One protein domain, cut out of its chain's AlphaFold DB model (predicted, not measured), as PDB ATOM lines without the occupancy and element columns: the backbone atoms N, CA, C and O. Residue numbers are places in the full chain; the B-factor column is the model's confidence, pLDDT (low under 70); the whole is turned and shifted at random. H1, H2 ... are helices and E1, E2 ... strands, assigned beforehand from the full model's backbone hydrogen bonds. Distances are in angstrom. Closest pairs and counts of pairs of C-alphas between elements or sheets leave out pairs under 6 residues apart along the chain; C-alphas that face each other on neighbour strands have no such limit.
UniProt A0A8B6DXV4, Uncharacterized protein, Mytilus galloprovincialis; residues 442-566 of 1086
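What this domain is: This is residues 442 to 566 of the 1086 residues of an uncharacterized protein of Mytilus galloprovincialis (UniProt A0A8B6DXV4). Two separate small lobes are joined by one long link with no named element, like the two ends of a dumbbell. In the first lobe H2 covers one face of a small sheet, E1 to E3, and H1 packs on H2; in the second lobe H5 covers one face of a sheet, E4 to E7, H4 packs on H5, and H3 stands beside the edge strand E4. The printed part has 125 residues with five named helices and seven named strands, in the order E1 E2 H1 H2 E3 H3 E4 E5 E6 H4 H5 E7. The sheets run E1 - E2 - E3 and E4 - E5 - E6 - E7, both antiparallel, and the class is mixed, helices and strands. The whole is only just loose, close to extended, with a radius of gyration of the C-alphas of 20.5 A and spans of 57 by 25 by 23 A, a rod in outline.

Where its parts are: E1 is residues 442 to 444, 6.9 A long from first to last C-alpha, and begins with C-alpha 442 at (154.831, 125.454, 166.702). E2 is residues 447 to 451, 13.2 A; H1 is residues 455 to 469, 20.7 A; H2 is residues 472 to 481, 13.8 A; E3 is residues 485 to 487, 7.2 A. H3 is residues 503 to 511, 11.4 A, and begins with C-alpha 503 at (164.857, 140.111, 173.004). E4 is residues 513 to 516, 10.2 A; E5 is residues 519 to 522, 10.4 A; E6 is residues 525 to 529, 13.0 A. H4 is residues 533 to 547, 20.6 A, and H5 is residues 550 to 559, 14.3 A. E7 is residues 563 to 565, 7.0 A, and ends with C-alpha 565 at (165.712, 162.819, 168.141).

How they stand to each other: E1 and E2 form a hairpin, with N 449 and O 442 at 2.8 A. The pairing of E2 is staggered: its residues 447 to 449 pair with E1, and its residues 449 to 451 with E3, where N 450 and O 486 are 2.9 A apart. H2 is on this sheet at a height of 10.2 A, over a local plane fitted to just 6 C-alphas. It lies over E2, but only just, with 4 of its C-alphas falling on E2 and 2 on E1. H1 is not on the sheet. H1 and H2 touch, closest at the C-alphas of Cys 465 and Cys 475, 5.8 A, with a steep tilt of 56 degrees, opposite ways. E4, E5 and E6 form a meander, each strand the antiparallel neighbour of the one before; N 516 and O 519 are 2.9 A apart, and N 527 and O 520 are 2.7 A apart. E7 is the antiparallel neighbour of E6, with N 528 and O 564 at 2.8 A. H3 stands at the sheet's level, its C-alpha of Lys 508 being 5.9 A from that of Thr 514 in E4. H5 is on the sheet at a height of 10.1 A, slantwise to the strands at 52 degrees to E6 on the local plane. H4 only grazes the sheet, with its residues 533 to 537. H4 and H5 touch, closest at the C-alphas of Cys 543 and Cys 553, 5.7 A, with a steep tilt of 55 degrees, opposite ways. In H1, H2, H3, H4 and H5 every O i to N i+4 pair is within hydrogen-bond range. Among the pairs that are apart are H1 and H4, and H2 and H5.

The domain as a whole: The two C-alphas farthest apart are those of His 468 and Leu 566, 59.3 A. The printed part has no cut. The link from E3 to H3, residues 488 to 502, is long; the other links are tight. The mean pLDDT of the printed part is 76.4, and 24 residues are under 70: residue 446, residues 489 to 510 and residue 519.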
ATOM      1  N   PHE A 442     153.763 125.810 165.772       84.94
ATOM      2  CA  PHE A 442     154.831 125.454 166.702       84.94
ATOM      3  C   PHE A 442     156.172 125.952 166.158       84.94
ATOM      4  O   PHE A 442     156.282 126.253 164.966       84.94
ATOM      5  N   THR A 443     157.174 126.056 167.021       77.81
ATOM      6  CA  THR A 443     158.534 126.465 166.659       77.81
ATOM      7  C   THR A 443     159.504 125.298 166.810       77.81
ATOM      8  O   THR A 443     159.340 124.456 167.690       77.81
ATOM      9  N   TYR A 444     160.500 125.231 165.930       79.38
ATOM     10  CA  TYR A 444     161.593 124.256 165.993       79.38
ATOM     11  C   TYR A 444     162.840 124.888 165.359       79.38
ATOM     12  O   TYR A 444     162.733 125.442 164.265       79.38
ATOM     13  N   HIS A 445     163.993 124.877 166.041       74.38
ATOM     14  CA  HIS A 445     165.234 125.547 165.588       74.38
ATOM     15  C   HIS A 445     165.041 127.022 165.179       74.38
ATOM     16  O   HIS A 445     165.409 127.430 164.077       74.38
ATOM     17  N   GLY A 446     164.372 127.817 166.025       64.25
ATOM     18  CA  GLY A 446     164.153 129.254 165.783       64.25
ATOM     19  C   GLY A 446     163.217 129.590 164.612       64.25
ATOM     20  O   GLY A 446     163.089 130.746 164.220       64.25
ATOM     21  N   LYS A 447     162.549 128.591 164.025       74.50
ATOM     22  CA  LYS A 447     161.674 128.744 162.856       74.50
ATOM     23  C   LYS A 447     160.233 128.385 163.203       74.50
ATOM     24  O   LYS A 447     159.990 127.422 163.929       74.50
ATOM     25  N   ALA A 448     159.274 129.150 162.679       81.00
ATOM     26  CA  ALA A 448     157.848 128.924 162.900       81.00
ATOM     27  C   ALA A 448     157.240 128.020 161.817       81.00
ATOM     28  O   ALA A 448     157.403 128.246 160.614       81.00
ATOM     29  N   TYR A 449     156.475 127.022 162.253       90.19
ATOM     30  CA  TYR A 449     155.817 126.042 161.398       90.19
ATOM     31  C   TYR A 449     154.320 125.989 161.688       90.19
ATOM     32  O   TYR A 449     153.878 126.126 162.829       90.19
ATOM     33  N   ARG A 450     153.516 125.763 160.646       91.94
ATOM     34  CA  ARG A 450     152.063 125.581 160.747       91.94
ATOM     35  C   ARG A 450     151.678 124.163 160.341       91.94
ATOM     36  O   ARG A 450     151.985 123.731 159.230       91.94
ATOM     37  N   LEU A 451     150.973 123.453 161.221       91.44
ATOM     38  CA  LEU A 451     150.405 122.138 160.943       91.44
ATOM     39  C   LEU A 451     149.367 122.235 159.822       91.44
ATOM     40  O   LEU A 451     148.435 123.043 159.879       91.44
ATOM     41  N   LYS A 452     149.511 121.363 158.825       89.44
ATOM     42  CA  LYS A 452     148.518 121.119 157.771       89.44
ATOM     43  C   LYS A 452     147.532 120.013 158.167       89.44
ATOM     44  O   LYS A 452     146.469 119.897 157.567       89.44
ATOM     45  N   CYS A 453     147.844 119.235 159.204       83.75
ATOM     46  CA  CYS A 453     146.962 118.229 159.797       83.75
ATOM     47  C   CYS A 453     146.414 118.660 161.175       83.75
ATOM     48  O   CYS A 453     146.706 119.748 161.678       83.75
ATOM     49  N   SER A 454     145.558 117.829 161.782       86.88
ATOM     50  CA  SER A 454     145.083 118.066 163.150       86.88
ATOM     51  C   SER A 454     146.213 117.847 164.159       86.88
ATOM     52  O   SER A 454     147.043 116.958 163.986       86.88
ATOM     53  N   THR A 455     146.203 118.608 165.255       80.69
ATOM     54  CA  THR A 455     147.190 118.491 166.340       80.69
ATOM     55  C   THR A 455     147.311 117.056 166.865       80.69
ATOM     56  O   THR A 455     148.410 116.569 167.089       80.69
ATOM     57  N   ARG A 456     146.188 116.334 166.973       78.56
ATOM     58  CA  ARG A 456     146.164 114.926 167.398       78.56
ATOM     59  C   ARG A 456     146.855 113.987 166.403       78.56
ATOM     60  O   ARG A 456     147.577 113.093 166.822       78.56
ATOM     61  N   ARG A 457     146.642 114.184 165.096       84.94
ATOM     62  CA  ARG A 457     147.300 113.383 164.050       84.94
ATOM     63  C   ARG A 457     148.800 113.660 164.014       84.94
ATOM     64  O   ARG A 457     149.573 112.733 163.832       84.94
ATOM     65  N   PHE A 458     149.191 114.916 164.210       89.31
ATOM     66  CA  PHE A 458     150.594 115.298 164.314       89.31
ATOM     67  C   PHE A 458     151.288 114.622 165.503       89.31
ATOM     68  O   PHE A 458     152.324 114.010 165.292       89.31
ATOM     69  N   TYR A 459     150.692 114.648 166.702       84.94
ATOM     70  CA  TYR A 459     151.271 113.964 167.865       84.94
ATOM     71  C   TYR A 459     151.377 112.448 167.672       84.94
ATOM     72  O   TYR A 459     152.428 111.894 167.947       84.94
ATOM     73  N   SER A 460     150.361 111.790 167.104       80.81
ATOM     74  CA  SER A 460     150.441 110.350 166.800       80.81
ATOM     75  C   SER A 460     151.582 110.020 165.830       80.81
ATOM     76  O   SER A 460     152.349 109.104 166.079       80.81
ATOM     77  N   LEU A 461     151.723 110.788 164.742       84.62
ATOM     78  CA  LEU A 461     152.804 110.592 163.766       84.62
ATOM     79  C   LEU A 461     154.181 110.896 164.360       84.62
ATOM     80  O   LEU A 461     155.167 110.253 164.004       84.62
ATOM     81  N   TRP A 462     154.247 111.900 165.235       87.50
ATOM     82  CA  TRP A 462     155.461 112.260 165.947       87.50
ATOM     83  C   TRP A 462     155.889 111.158 166.912       87.50
ATOM     84  O   TRP A 462     157.050 110.763 166.877       87.50
ATOM     85  N   ASP A 463     154.959 110.626 167.703       78.38
ATOM     86  CA  ASP A 463     155.213 109.540 168.647       78.38
ATOM     87  C   ASP A 463     155.614 108.255 167.917       78.38
ATOM     88  O   ASP A 463     156.633 107.661 168.257       78.38
ATOM     89  N   ASP A 464     154.892 107.862 166.863       77.38
ATOM     90  CA  ASP A 464     155.226 106.679 166.058       77.38
ATOM     91  C   ASP A 464     156.619 106.805 165.426       77.38
ATOM     92  O   ASP A 464     157.420 105.869 165.452       77.38
ATOM     93  N   CYS A 465     156.944 107.988 164.896       83.19
ATOM     94  CA  CYS A 465     158.265 108.253 164.349       83.19
ATOM     95  C   CYS A 465     159.344 108.217 165.438       83.19
ATOM     96  O   CYS A 465     160.375 107.567 165.266       83.19
ATOM     97  N   TYR A 466     159.135 108.915 166.556       77.38
ATOM     98  CA  TYR A 466     160.134 109.038 167.613       77.38
ATOM     99  C   TYR A 466     160.384 107.699 168.313       77.38
ATOM    100  O   TYR A 466     161.529 107.382 168.616       77.38
ATOM    101  N   ASN A 467     159.350 106.877 168.490       70.06
ATOM    102  CA  ASN A 467     159.483 105.519 169.012       70.06
ATOM    103  C   ASN A 467     160.259 104.593 168.067       70.06
ATOM    104  O   ASN A 467     160.836 103.615 168.524       70.06
ATOM    105  N   HIS A 468     160.276 104.885 166.764       72.56
ATOM    106  CA  HIS A 468     160.987 104.072 165.781       72.56
ATOM    107  C   HIS A 468     162.426 104.547 165.532       72.56
ATOM    108  O   HIS A 468     163.318 103.728 165.342       72.56
ATOM    109  N   TYR A 469     162.669 105.862 165.515       73.00
ATOM    110  CA  TYR A 469     163.975 106.433 165.148       73.00
ATOM    111  C   TYR A 469     164.743 107.059 166.317       73.00
ATOM    112  O   TYR A 469     165.907 107.402 166.144       73.00
ATOM    113  N   HIS A 470     164.096 107.287 167.465       75.75
ATOM    114  CA  HIS A 470     164.655 107.931 168.663       75.75
ATOM    115  C   HIS A 470     165.383 109.275 168.431       75.75
ATOM    116  O   HIS A 470     166.082 109.768 169.315       75.75
ATOM    117  N   SER A 471     165.170 109.928 167.280       80.75
ATOM    118  CA  SER A 471     165.819 111.184 166.887       80.75
ATOM    119  C   SER A 471     164.794 112.246 166.497       80.75
ATOM    120  O   SER A 471     164.010 112.074 165.557       80.75
ATOM    121  N   ARG A 472     164.823 113.385 167.205       73.12
ATOM    122  CA  ARG A 472     163.915 114.517 166.954       73.12
ATOM    123  C   ARG A 472     164.196 115.186 165.613       73.12
ATOM    124  O   ARG A 472     163.253 115.479 164.888       73.12
ATOM    125  N   SER A 473     165.463 115.385 165.247       75.38
ATOM    126  CA  SER A 473     165.849 115.983 163.961       75.38
ATOM    127  C   SER A 473     165.467 115.080 162.788       75.38
ATOM    128  O   SER A 473     164.902 115.558 161.802       75.38
ATOM    129  N   LEU A 474     165.679 113.766 162.916       81.31
ATOM    130  CA  LEU A 474     165.309 112.798 161.887       81.31
ATOM    131  C   LEU A 474     163.787 112.725 161.712       81.31
ATOM    132  O   LEU A 474     163.294 112.742 160.583       81.31
ATOM    133  N   CYS A 475     163.037 112.712 162.817       87.06
ATOM    134  CA  CYS A 475     161.579 112.702 162.779       87.06
ATOM    135  C   CYS A 475     160.973 114.004 162.292       87.06
ATOM    136  O   CYS A 475     160.078 113.973 161.447       87.06
ATOM    137  N   PHE A 476     161.504 115.143 162.730       90.75
ATOM    138  CA  PHE A 476     161.133 116.440 162.190       90.75
ATOM    139  C   PHE A 476     161.330 116.470 160.680       90.75
ATOM    140  O   PHE A 476     160.388 116.767 159.956       90.75
ATOM    141  N   ASN A 477     162.503 116.064 160.191       86.38
ATOM    142  CA  ASN A 477     162.792 116.038 158.762       86.38
ATOM    143  C   ASN A 477     161.884 115.066 157.997       86.38
ATOM    144  O   ASN A 477     161.419 115.407 156.912       86.38
ATOM    145  N   LYS A 478     161.585 113.880 158.543       87.69
ATOM    146  CA  LYS A 478     160.677 112.911 157.910       87.69
ATOM    147  C   LYS A 478     159.239 113.421 157.843       87.69
ATOM    148  O   LYS A 478     158.640 113.403 156.770       87.69
ATOM    149  N   ILE A 479     158.705 113.937 158.947       90.62
ATOM    150  CA  ILE A 479     157.325 114.434 159.022       90.62
ATOM    151  C   ILE A 479     157.175 115.750 158.233       90.62
ATOM    152  O   ILE A 479     156.157 115.961 157.569       90.62
ATOM    153  N   TYR A 480     158.211 116.598 158.219       87.81
ATOM    154  CA  TYR A 480     158.289 117.796 157.377       87.81
ATOM    155  C   TYR A 480     158.304 117.438 155.885       87.81
ATOM    156  O   TYR A 480     157.516 117.986 155.115       87.81
ATOM    157  N   LYS A 481     159.124 116.457 155.470       87.81
ATOM    158  CA  LYS A 481     159.157 115.946 154.083       87.81
ATOM    159  C   LYS A 481     157.823 115.332 153.645       87.81
ATOM    160  O   LYS A 481     157.488 115.391 152.464       87.81
ATOM    161  N   GLN A 482     157.046 114.799 154.585       88.56
ATOM    162  CA  GLN A 482     155.685 114.297 154.363       88.56
ATOM    163  C   GLN A 482     154.613 115.406 154.333       88.56
ATOM    164  O   GLN A 482     153.426 115.110 154.221       88.56
ATOM    165  N   HIS A 483     155.003 116.686 154.396       87.19
ATOM    166  CA  HIS A 483     154.117 117.855 154.296       87.19
ATOM    167  C   HIS A 483     153.040 117.945 155.385       87.19
ATOM    168  O   HIS A 483     152.047 118.651 155.211       87.19
ATOM    169  N   PHE A 484     153.216 117.295 156.537       87.00
ATOM    170  CA  PHE A 484     152.246 117.400 157.637       87.00
ATOM    171  C   PHE A 484     152.240 118.778 158.310       87.00
ATOM    172  O   PHE A 484     151.251 119.164 158.939       87.00
ATOM    173  N   PHE A 485     153.305 119.553 158.128       90.62
ATOM    174  CA  PHE A 485     153.417 120.951 158.519       90.62
ATOM    175  C   PHE A 485     154.336 121.695 157.544       90.62
ATOM    176  O   PHE A 485     155.121 121.075 156.833       90.62
ATOM    177  N   GLY A 486     154.192 123.016 157.446       87.44
ATOM    178  CA  GLY A 486     154.960 123.851 156.520       87.44
ATOM    179  C   GLY A 486     155.535 125.085 157.198       87.44
ATOM    180  O   GLY A 486     155.008 125.532 158.218       87.44
ATOM    181  N   TYR A 487     156.606 125.621 156.619       85.19
ATOM    182  CA  TYR A 487     157.226 126.860 157.073       85.19
ATOM    183  C   TYR A 487     156.244 128.039 156.946       85.19
ATOM    184  O   TYR A 487     155.531 128.153 155.945       85.19
ATOM    185  N   TYR A 488     156.159 128.881 157.976       77.25
ATOM    186  CA  TYR A 488     155.188 129.973 158.075       77.25
ATOM    187  C   TYR A 488     155.899 131.337 158.125       77.25
ATOM    188  O   TYR A 488     156.511 131.677 159.130       77.25
ATOM    189  N   HIS A 489     155.773 132.131 157.051       49.56
ATOM    190  CA  HIS A 489     156.390 133.461 156.859       49.56
ATOM    191  C   HIS A 489     155.555 134.646 157.409       49.56
ATOM    192  O   HIS A 489     155.641 135.762 156.903       49.56
ATOM    193  N   GLY A 490     154.698 134.438 158.413       42.91
ATOM    194  CA  GLY A 490     153.876 135.528 158.955       42.91
ATOM    195  C   GLY A 490     154.699 136.503 159.802       42.91
ATOM    196  O   GLY A 490     155.065 136.165 160.922       42.91
ATOM    197  N   SER A 491     154.937 137.710 159.290       40.69
ATOM    198  CA  SER A 491     155.719 138.811 159.884       40.69
ATOM    199  C   SER A 491     155.084 139.499 161.105       40.69
ATOM    200  O   SER A 491     155.438 140.621 161.449       40.69
ATOM    201  N   SER A 492     154.160 138.842 161.801       39.09
ATOM    202  CA  SER A 492     153.561 139.369 163.028       39.09
ATOM    203  C   SER A 492     152.976 138.217 163.839       39.09
ATOM    204  O   SER A 492     152.097 137.506 163.344       39.09
ATOM    205  N   SER A 493     153.432 138.060 165.084       38.12
ATOM    206  CA  SER A 493     153.061 137.029 166.074       38.12
ATOM    207  C   SER A 493     153.618 135.615 165.824       38.12
ATOM    208  O   SER A 493     152.934 134.696 165.356       38.12
ATOM    209  N   ILE A 494     154.880 135.421 166.223       35.16
ATOM    210  CA  ILE A 494     155.394 134.099 166.594       35.16
ATOM    211  C   ILE A 494     154.653 133.690 167.873       35.16
ATOM    212  O   ILE A 494     154.681 134.396 168.877       35.16
ATOM    213  N   VAL A 495     153.930 132.570 167.828       33.59
ATOM    214  CA  VAL A 495     153.261 132.015 169.010       33.59
ATOM    215  C   VAL A 495     154.324 131.318 169.857       33.59
ATOM    216  O   VAL A 495     154.570 130.126 169.679       33.59
ATOM    217  N   HIS A 496     154.963 132.071 170.752       32.31
ATOM    218  CA  HIS A 496     155.790 131.528 171.826       32.31
ATOM    219  C   HIS A 496     154.868 131.012 172.933       32.31
ATOM    220  O   HIS A 496     154.148 131.761 173.592       32.31
ATOM    221  N   GLY A 497     154.820 129.693 173.090       27.28
ATOM    222  CA  GLY A 497     154.133 129.060 174.203       27.28
ATOM    223  C   GLY A 497     155.064 128.967 175.403       27.28
ATOM    224  O   GLY A 497     155.734 127.952 175.517       27.28
ATOM    225  N   SER A 498     155.022 129.994 176.260       31.05
ATOM    226  CA  SER A 498     155.554 130.065 177.634       31.05
ATOM    227  C   SER A 498     156.979 129.536 177.816       31.05
ATOM    228  O   SER A 498     157.125 128.383 178.199       31.05
ATOM    229  N   ASP A 499     157.961 130.384 177.522       27.72
ATOM    230  CA  ASP A 499     159.199 130.598 178.285       27.72
ATOM    231  C   ASP A 499     159.744 131.951 177.771       27.72
ATOM    232  O   ASP A 499     159.983 132.126 176.575       27.72
ATOM    233  N   TYR A 500     159.744 132.968 178.637       27.64
ATOM    234  CA  TYR A 500     160.149 134.346 178.332       27.64
ATOM    235  C   TYR A 500     161.686 134.389 178.252       27.64
ATOM    236  O   TYR A 500     162.352 134.399 179.280       27.64
ATOM    237  N   ILE A 501     162.255 134.425 177.046       31.70
ATOM    238  CA  ILE A 501     163.528 135.121 176.812       31.70
ATOM    239  C   ILE A 501     163.172 136.277 175.890       31.70
ATOM    240  O   ILE A 501     162.885 136.103 174.708       31.70
ATOM    241  N   ASP A 502     163.059 137.443 176.502       33.03
ATOM    242  CA  ASP A 502     162.681 138.685 175.859       33.03
ATOM    243  C   ASP A 502     163.923 139.207 175.105       33.03
ATOM    244  O   ASP A 502     164.908 139.583 175.739       33.03
ATOM    245  N   ASP A 503     163.895 139.282 173.766       39.12
ATOM    246  CA  ASP A 503     164.857 140.111 173.004       39.12
ATOM    247  C   ASP A 503     164.813 141.571 173.514       39.12
ATOM    248  O   ASP A 503     165.808 142.294 173.476       39.12
ATOM    249  N   PHE A 504     163.669 141.988 174.077       42.16
ATOM    250  CA  PHE A 504     163.518 143.234 174.826       42.16
ATOM    251  C   PHE A 504     164.381 143.291 176.086       42.16
ATOM    252  O   PHE A 504     164.869 144.360 176.427       42.16
ATOM    253  N   GLY A 505     164.574 142.168 176.768       47.09
ATOM    254  CA  GLY A 505     165.355 142.055 177.991       47.09
ATOM    255  C   GLY A 505     166.844 142.063 177.694       47.09
ATOM    256  O   GLY A 505     167.566 142.787 178.359       47.09
ATOM    257  N   TYR A 506     167.300 141.353 176.656       65.00
ATOM    258  CA  TYR A 506     168.725 141.305 176.313       65.00
ATOM    259  C   TYR A 506     169.285 142.690 175.954       65.00
ATOM    260  O   TYR A 506     170.231 143.149 176.586       65.00
ATOM    261  N   TYR A 507     168.678 143.407 174.998       67.56
ATOM    262  CA  TYR A 507     169.189 144.728 174.599       67.56
ATOM    263  C   TYR A 507     168.926 145.813 175.647       67.56
ATOM    264  O   TYR A 507     169.757 146.702 175.816       67.56
ATOM    265  N   LYS A 508     167.835 145.716 176.415       66.94
ATOM    266  CA  LYS A 508     167.585 146.643 177.525       66.94
ATOM    267  C   LYS A 508     168.542 146.410 178.696       66.94
ATOM    268  O   LYS A 508     169.042 147.383 179.244       66.94
ATOM    269  N   ALA A 509     168.809 145.156 179.066       61.16
ATOM    270  CA  ALA A 509     169.657 144.805 180.206       61.16
ATOM    271  C   ALA A 509     171.155 144.929 179.899       61.16
ATOM    272  O   ALA A 509     171.907 145.336 180.773       61.16
ATOM    273  N   HIS A 510     171.590 144.613 178.674       63.84
ATOM    274  CA  HIS A 510     173.013 144.639 178.308       63.84
ATOM    275  C   HIS A 510     173.437 145.873 177.507       63.84
ATOM    276  O   HIS A 510     174.627 146.168 177.443       63.84
ATOM    277  N   HIS A 511     172.496 146.596 176.889       77.88
ATOM    278  CA  HIS A 511     172.818 147.742 176.031       77.88
ATOM    279  C   HIS A 511     171.982 149.003 176.315       77.88
ATOM    280  O   HIS A 511     172.181 150.016 175.652       77.88
ATOM    281  N   GLY A 512     171.065 148.982 177.288       79.31
ATOM    282  CA  GLY A 512     170.376 150.181 177.782       79.31
ATOM    283  C   GLY A 512     169.366 150.837 176.829       79.31
ATOM    284  O   GLY A 512     168.898 151.936 177.122       79.31
ATOM    285  N   PHE A 513     168.994 150.204 175.707       83.75
ATOM    286  CA  PHE A 513     168.015 150.766 174.766       83.75
ATOM    287  C   PHE A 513     166.857 149.821 174.431       83.75
ATOM    288  O   PHE A 513     166.960 148.599 174.538       83.75
ATOM    289  N   THR A 514     165.743 150.396 173.968       80.12
ATOM    290  CA  THR A 514     164.576 149.654 173.466       80.12
ATOM    291  C   THR A 514     164.109 150.177 172.112       80.12
ATOM    292  O   THR A 514     164.076 151.385 171.892       80.12
ATOM    293  N   ILE A 515     163.717 149.273 171.206       77.88
ATOM    294  CA  ILE A 515     163.165 149.620 169.887       77.88
ATOM    295  C   ILE A 515     161.735 149.105 169.776       77.88
ATOM    296  O   ILE A 515     161.494 147.902 169.854       77.88
ATOM    297  N   VAL A 516     160.784 150.007 169.537       75.94
ATOM    298  CA  VAL A 516     159.361 149.678 169.386       75.94
ATOM    299  C   VAL A 516     158.792 150.438 168.191       75.94
ATOM    300  O   VAL A 516     158.827 151.662 168.150       75.94
ATOM    301  N   ASN A 517     158.243 149.717 167.205       71.75
ATOM    302  CA  ASN A 517     157.505 150.280 166.060       71.75
ATOM    303  C   ASN A 517     158.234 151.387 165.266       71.75
ATOM    304  O   ASN A 517     157.608 152.333 164.797       71.75
ATOM    305  N   GLY A 518     159.554 151.261 165.091       72.06
ATOM    306  CA  GLY A 518     160.366 152.269 164.395       72.06
ATOM    307  C   GLY A 518     160.801 153.444 165.278       72.06
ATOM    308  O   GLY A 518     161.485 154.333 164.786       72.06
ATOM    309  N   GLY A 519     160.439 153.444 166.563       69.75
ATOM    310  CA  GLY A 519     161.029 154.292 167.597       69.75
ATOM    311  C   GLY A 519     162.156 153.566 168.331       69.75
ATOM    312  O   GLY A 519     162.133 152.343 168.461       69.75
ATOM    313  N   PHE A 520     163.137 154.323 168.796       82.25
ATOM    314  CA  PHE A 520     164.327 153.904 169.529       82.25
ATOM    315  C   PHE A 520     164.422 154.773 170.787       82.25
ATOM    316  O   PHE A 520     164.235 155.979 170.693       82.25
ATOM    317  N   SER A 521     164.663 154.201 171.965       78.50
ATOM    318  CA  SER A 521     164.872 154.986 173.188       78.50
ATOM    319  C   SER A 521     166.120 154.542 173.927       78.50
ATOM    320  O   SER A 521     166.292 153.345 174.155       78.50
ATOM    321  N   TYR A 522     166.933 155.507 174.341       85.12
ATOM    322  CA  TYR A 522     168.188 155.313 175.063       85.12
ATOM    323  C   TYR A 522     168.318 156.415 176.119       85.12
ATOM    324  O   TYR A 522     168.022 157.572 175.816       85.12
ATOM    325  N   ASN A 523     168.674 156.055 177.357       79.25
ATOM    326  CA  ASN A 523     168.772 156.980 178.500       79.25
ATOM    327  C   ASN A 523     167.553 157.911 178.678       79.25
ATOM    328  O   ASN A 523     167.685 159.099 178.943       79.25
ATOM    329  N   GLY A 524     166.339 157.381 178.497       71.38
ATOM    330  CA  GLY A 524     165.091 158.136 178.687       71.38
ATOM    331  C   GLY A 524     164.702 159.077 177.536       71.38
ATOM    332  O   GLY A 524     163.567 159.547 177.511       71.38
ATOM    333  N   ALA A 525     165.575 159.290 176.549       72.56
ATOM    334  CA  ALA A 525     165.269 160.062 175.350       72.56
ATOM    335  C   ALA A 525     164.703 159.166 174.236       72.56
ATOM    336  O   ALA A 525     165.136 158.022 174.058       72.56
ATOM    337  N   ALA A 526     163.722 159.681 173.489       78.94
ATOM    338  CA  ALA A 526     163.071 158.982 172.385       78.94
ATOM    339  C   ALA A 526     163.558 159.510 171.029       78.94
ATOM    340  O   ALA A 526     163.712 160.706 170.808       78.94
ATOM    341  N   TYR A 527     163.751 158.592 170.094       86.62
ATOM    342  CA  TYR A 527     164.285 158.820 168.761       86.62
ATOM    343  C   TYR A 527     163.438 158.049 167.748       86.62
ATOM    344  O   TYR A 527     162.872 156.996 168.049       86.62
ATOM    345  N   LYS A 528     163.362 158.537 166.514       88.00
ATOM    346  CA  LYS A 528     162.742 157.838 165.388       88.00
ATOM    347  C   LYS A 528     163.832 157.232 164.519       88.00
ATOM    348  O   LYS A 528     164.730 157.945 164.089       88.00
ATOM    349  N   LEU A 529     163.741 155.937 164.228       88.50
ATOM    350  CA  LEU A 529     164.648 155.282 163.291       88.50
ATOM    351  C   LEU A 529     164.419 155.835 161.876       88.50
ATOM    352  O   LEU A 529     163.306 155.781 161.348       88.50
ATOM    353  N   SER A 530     165.487 156.308 161.244       86.94
ATOM    354  CA  SER A 530     165.517 156.687 159.825       86.94
ATOM    355  C   SER A 530     165.657 155.462 158.916       86.94
ATOM    356  O   SER A 530     165.502 155.548 157.698       86.94
ATOM    357  N   CYS A 531     165.958 154.296 159.495       82.88
ATOM    358  CA  CYS A 531     166.130 153.031 158.792       82.88
ATOM    359  C   CYS A 531     165.209 151.919 159.318       82.88
ATOM    360  O   CYS A 531     164.570 152.038 160.361       82.88
ATOM    361  N   SER A 532     165.167 150.779 158.616       85.19
ATOM    362  CA  SER A 532     164.471 149.594 159.128       85.19
ATOM    363  C   SER A 532     165.130 149.076 160.411       85.19
ATOM    364  O   SER A 532     166.350 149.145 160.571       85.19
ATOM    365  N   THR A 533     164.333 148.486 161.302       79.69
ATOM    366  CA  THR A 533     164.814 147.874 162.554       79.69
ATOM    367  C   THR A 533     165.913 146.840 162.303       79.69
ATOM    368  O   THR A 533     166.906 146.794 163.019       79.69
ATOM    369  N   THR A 534     165.803 146.061 161.223       77.62
ATOM    370  CA  THR A 534     166.833 145.099 160.808       77.62
ATOM    371  C   THR A 534     168.152 145.767 160.418       77.62
ATOM    372  O   THR A 534     169.217 145.228 160.715       77.62
ATOM    373  N   ARG A 535     168.108 146.920 159.732       83.31
ATOM    374  CA  ARG A 535     169.319 147.673 159.366       83.31
ATOM    375  C   ARG A 535     169.973 148.267 160.611       83.31
ATOM    376  O   ARG A 535     171.185 148.135 160.747       83.31
ATOM    377  N   PHE A 536     169.172 148.801 161.533       91.81
ATOM    378  CA  PHE A 536     169.654 149.289 162.822       91.81
ATOM    379  C   PHE A 536     170.368 148.185 163.613       91.81
ATOM    380  O   PHE A 536     171.525 148.358 163.967       91.81
ATOM    381  N   TYR A 537     169.751 147.013 163.815       88.12
ATOM    382  CA  TYR A 537     170.385 145.926 164.578       88.12
ATOM    383  C   TYR A 537     171.678 145.406 163.942       88.12
ATOM    384  O   TYR A 537     172.603 145.030 164.654       88.12
ATOM    385  N   LYS A 538     171.774 145.392 162.606       84.88
ATOM    386  CA  LYS A 538     173.021 145.032 161.916       84.88
ATOM    387  C   LYS A 538     174.115 146.071 162.139       84.88
ATOM    388  O   LYS A 538     175.239 145.684 162.443       84.88
ATOM    389  N   ALA A 539     173.782 147.355 162.008       87.38
ATOM    390  CA  ALA A 539     174.721 148.446 162.248       87.38
ATOM    391  C   ALA A 539     175.167 148.475 163.720       87.38
ATOM    392  O   ALA A 539     176.361 148.531 163.994       87.38
ATOM    393  N   TRP A 540     174.227 148.294 164.655       92.44
ATOM    394  CA  TRP A 540     174.497 148.187 166.088       92.44
ATOM    395  C   TRP A 540     175.403 147.004 166.422       92.44
ATOM    396  O   TRP A 540     176.423 147.181 167.074       92.44
ATOM    397  N   ARG A 541     175.086 145.797 165.935       85.44
ATOM    398  CA  ARG A 541     175.903 144.599 166.184       85.44
ATOM    399  C   ARG A 541     177.304 144.720 165.591       85.44
ATOM    400  O   ARG A 541     178.255 144.276 166.219       85.44
ATOM    401  N   SER A 542     177.423 145.303 164.397       86.81
ATOM    402  CA  SER A 542     178.720 145.556 163.768       86.81
ATOM    403  C   SER A 542     179.529 146.558 164.580       86.81
ATOM    404  O   SER A 542     180.682 146.291 164.881       86.81
ATOM    405  N   CYS A 543     178.919 147.677 164.975       92.88
ATOM    406  CA  CYS A 543     179.587 148.687 165.781       92.88
ATOM    407  C   CYS A 543     180.005 148.123 167.145       92.88
ATOM    408  O   CYS A 543     181.173 148.198 167.513       92.88
ATOM    409  N   TYR A 544     179.084 147.500 167.881       88.88
ATOM    410  CA  TYR A 544     179.369 146.992 169.223       88.88
ATOM    411  C   TYR A 544     180.381 145.841 169.200       88.88
ATOM    412  O   TYR A 544     181.204 145.739 170.099       88.88
ATOM    413  N   GLY A 545     180.372 145.012 168.150       79.81
ATOM    414  CA  GLY A 545     181.393 143.984 167.941       79.81
ATOM    415  C   GLY A 545     182.788 144.535 167.629       79.81
ATOM    416  O   GLY A 545     183.753 143.795 167.755       79.81
ATOM    417  N   THR A 546     182.903 145.802 167.221       88.62
ATOM    418  CA  THR A 546     184.189 146.470 166.979       88.62
ATOM    419  C   THR A 546     184.639 147.299 168.179       88.62
ATOM    420  O   THR A 546     185.809 147.258 168.538       88.62
ATOM    421  N   TYR A 547     183.731 148.060 168.793       89.56
ATOM    422  CA  TYR A 547     184.085 149.065 169.801       89.56
ATOM    423  C   TYR A 547     183.762 148.650 171.239       89.56
ATOM    424  O   TYR A 547     184.243 149.297 172.162       89.56
ATOM    425  N   HIS A 548     182.928 147.622 171.448       88.88
ATOM    426  CA  HIS A 548     182.497 147.133 172.768       88.88
ATOM    427  C   HIS A 548     181.960 148.213 173.737       88.88
ATOM    428  O   HIS A 548     181.886 147.980 174.940       88.88
ATOM    429  N   SER A 549     181.538 149.376 173.226       91.19
ATOM    430  CA  SER A 549     181.020 150.504 174.007       91.19
ATOM    431  C   SER A 549     179.665 150.959 173.472       91.19
ATOM    432  O   SER A 549     179.500 151.231 172.278       91.19
ATOM    433  N   VAL A 550     178.681 151.020 174.373       87.25
ATOM    434  CA  VAL A 550     177.303 151.421 174.065       87.25
ATOM    435  C   VAL A 550     177.251 152.896 173.662       87.25
ATOM    436  O   VAL A 550     176.665 153.200 172.625       87.25
ATOM    437  N   ASP A 551     177.913 153.785 174.408       88.06
ATOM    438  CA  ASP A 551     177.930 155.230 174.139       88.06
ATOM    439  C   ASP A 551     178.619 155.569 172.811       88.06
ATOM    440  O   ASP A 551     178.103 156.351 172.011       88.06
ATOM    441  N   VAL A 552     179.754 154.917 172.521       91.00
ATOM    442  CA  VAL A 552     180.491 155.114 171.260       91.00
ATOM    443  C   VAL A 552     179.632 154.701 170.067       91.00
ATOM    444  O   VAL A 552     179.580 155.402 169.055       91.00
ATOM    445  N   CYS A 553     178.932 153.571 170.180       93.06
ATOM    446  CA  CYS A 553     178.058 153.109 169.113       93.06
ATOM    447  C   CYS A 553     176.791 153.932 168.980       93.06
ATOM    448  O   CYS A 553     176.363 154.202 167.862       93.06
ATOM    449  N   TYR A 554     176.229 154.388 170.090       92.81
ATOM    450  CA  TYR A 554     175.127 155.329 170.080       92.81
ATOM    451  C   TYR A 554     175.493 156.611 169.311       92.81
ATOM    452  O   TYR A 554     174.806 156.957 168.349       92.81
ATOM    453  N   GLY A 555     176.608 157.261 169.663       88.88
ATOM    454  CA  GLY A 555     177.054 158.502 169.020       88.88
ATOM    455  C   GLY A 555     177.365 158.325 167.532       88.88
ATOM    456  O   GLY A 555     176.936 159.129 166.707       88.88
ATOM    457  N   ARG A 556     178.033 157.227 167.155       91.81
ATOM    458  CA  ARG A 556     178.327 156.923 165.743       91.81
ATOM    459  C   ARG A 556     177.064 156.690 164.921       91.81
ATOM    460  O   ARG A 556     176.934 157.240 163.837       91.81
ATOM    461  N   LEU A 557     176.112 155.917 165.440       92.38
ATOM    462  CA  LEU A 557     174.883 155.614 164.706       92.38
ATOM    463  C   LEU A 557     173.932 156.822 164.636       92.38
ATOM    464  O   LEU A 557     173.158 156.924 163.680       92.38
ATOM    465  N   LEU A 558     174.002 157.735 165.611       88.69
ATOM    466  CA  LEU A 558     173.339 159.038 165.554       88.69
ATOM    467  C   LEU A 558     173.954 159.918 164.450       88.69
ATOM    468  O   LEU A 558     173.214 160.468 163.634       88.69
ATOM    469  N   ASN A 559     175.289 159.984 164.373       88.62
ATOM    470  CA  ASN A 559     176.017 160.724 163.333       88.62
ATOM    471  C   ASN A 559     175.805 160.139 161.926       88.62
ATOM    472  O   ASN A 559     175.700 160.888 160.962       88.62
ATOM    473  N   ASP A 560     175.637 158.821 161.810       88.62
ATOM    474  CA  ASP A 560     175.290 158.137 160.554       88.62
ATOM    475  C   ASP A 560     173.807 158.321 160.150       88.62
ATOM    476  O   ASP A 560     173.310 157.666 159.226       88.62
ATOM    477  N   HIS A 561     173.068 159.178 160.866       88.31
ATOM    478  CA  HIS A 561     171.656 159.498 160.650       88.31
ATOM    479  C   HIS A 561     170.723 158.279 160.643       88.31
ATOM    480  O   HIS A 561     169.654 158.299 160.025       88.31
ATOM    481  N   LEU A 562     171.080 157.200 161.348       88.31
ATOM    482  CA  LEU A 562     170.245 155.994 161.430       88.31
ATOM    483  C   LEU A 562     168.998 156.212 162.298       88.31
ATOM    484  O   LEU A 562     168.029 155.453 162.184       88.31
ATOM    485  N   PHE A 563     168.996 157.259 163.122       90.38
ATOM    486  CA  PHE A 563     167.851 157.733 163.889       90.38
ATOM    487  C   PHE A 563     167.949 159.237 164.176       90.38
ATOM    488  O   PHE A 563     169.030 159.810 164.126       90.38
ATOM    489  N   VAL A 564     166.810 159.873 164.465       85.69
ATOM    490  CA  VAL A 564     166.685 161.317 164.740       85.69
ATOM    491  C   VAL A 564     165.935 161.526 166.054       85.69
ATOM    492  O   VAL A 564     164.973 160.805 166.328       85.69
ATOM    493  N   ALA A 565     166.362 162.492 166.871       80.00
ATOM    494  CA  ALA A 565     165.712 162.819 168.141       80.00
ATOM    495  C   ALA A 565     164.261 163.273 167.932       80.00
ATOM    496  O   ALA A 565     163.969 164.082 167.050       80.00
ATOM    497  N   LEU A 566     163.343 162.749 168.745       72.81
ATOM    498  CA  LEU A 566     161.978 163.253 168.825       72.81
ATOM    499  C   LEU A 566     161.950 164.323 169.917       72.81
ATOM    500  O   LEU A 566     162.163 164.020 171.088       72.81
TER     501      LEU A 566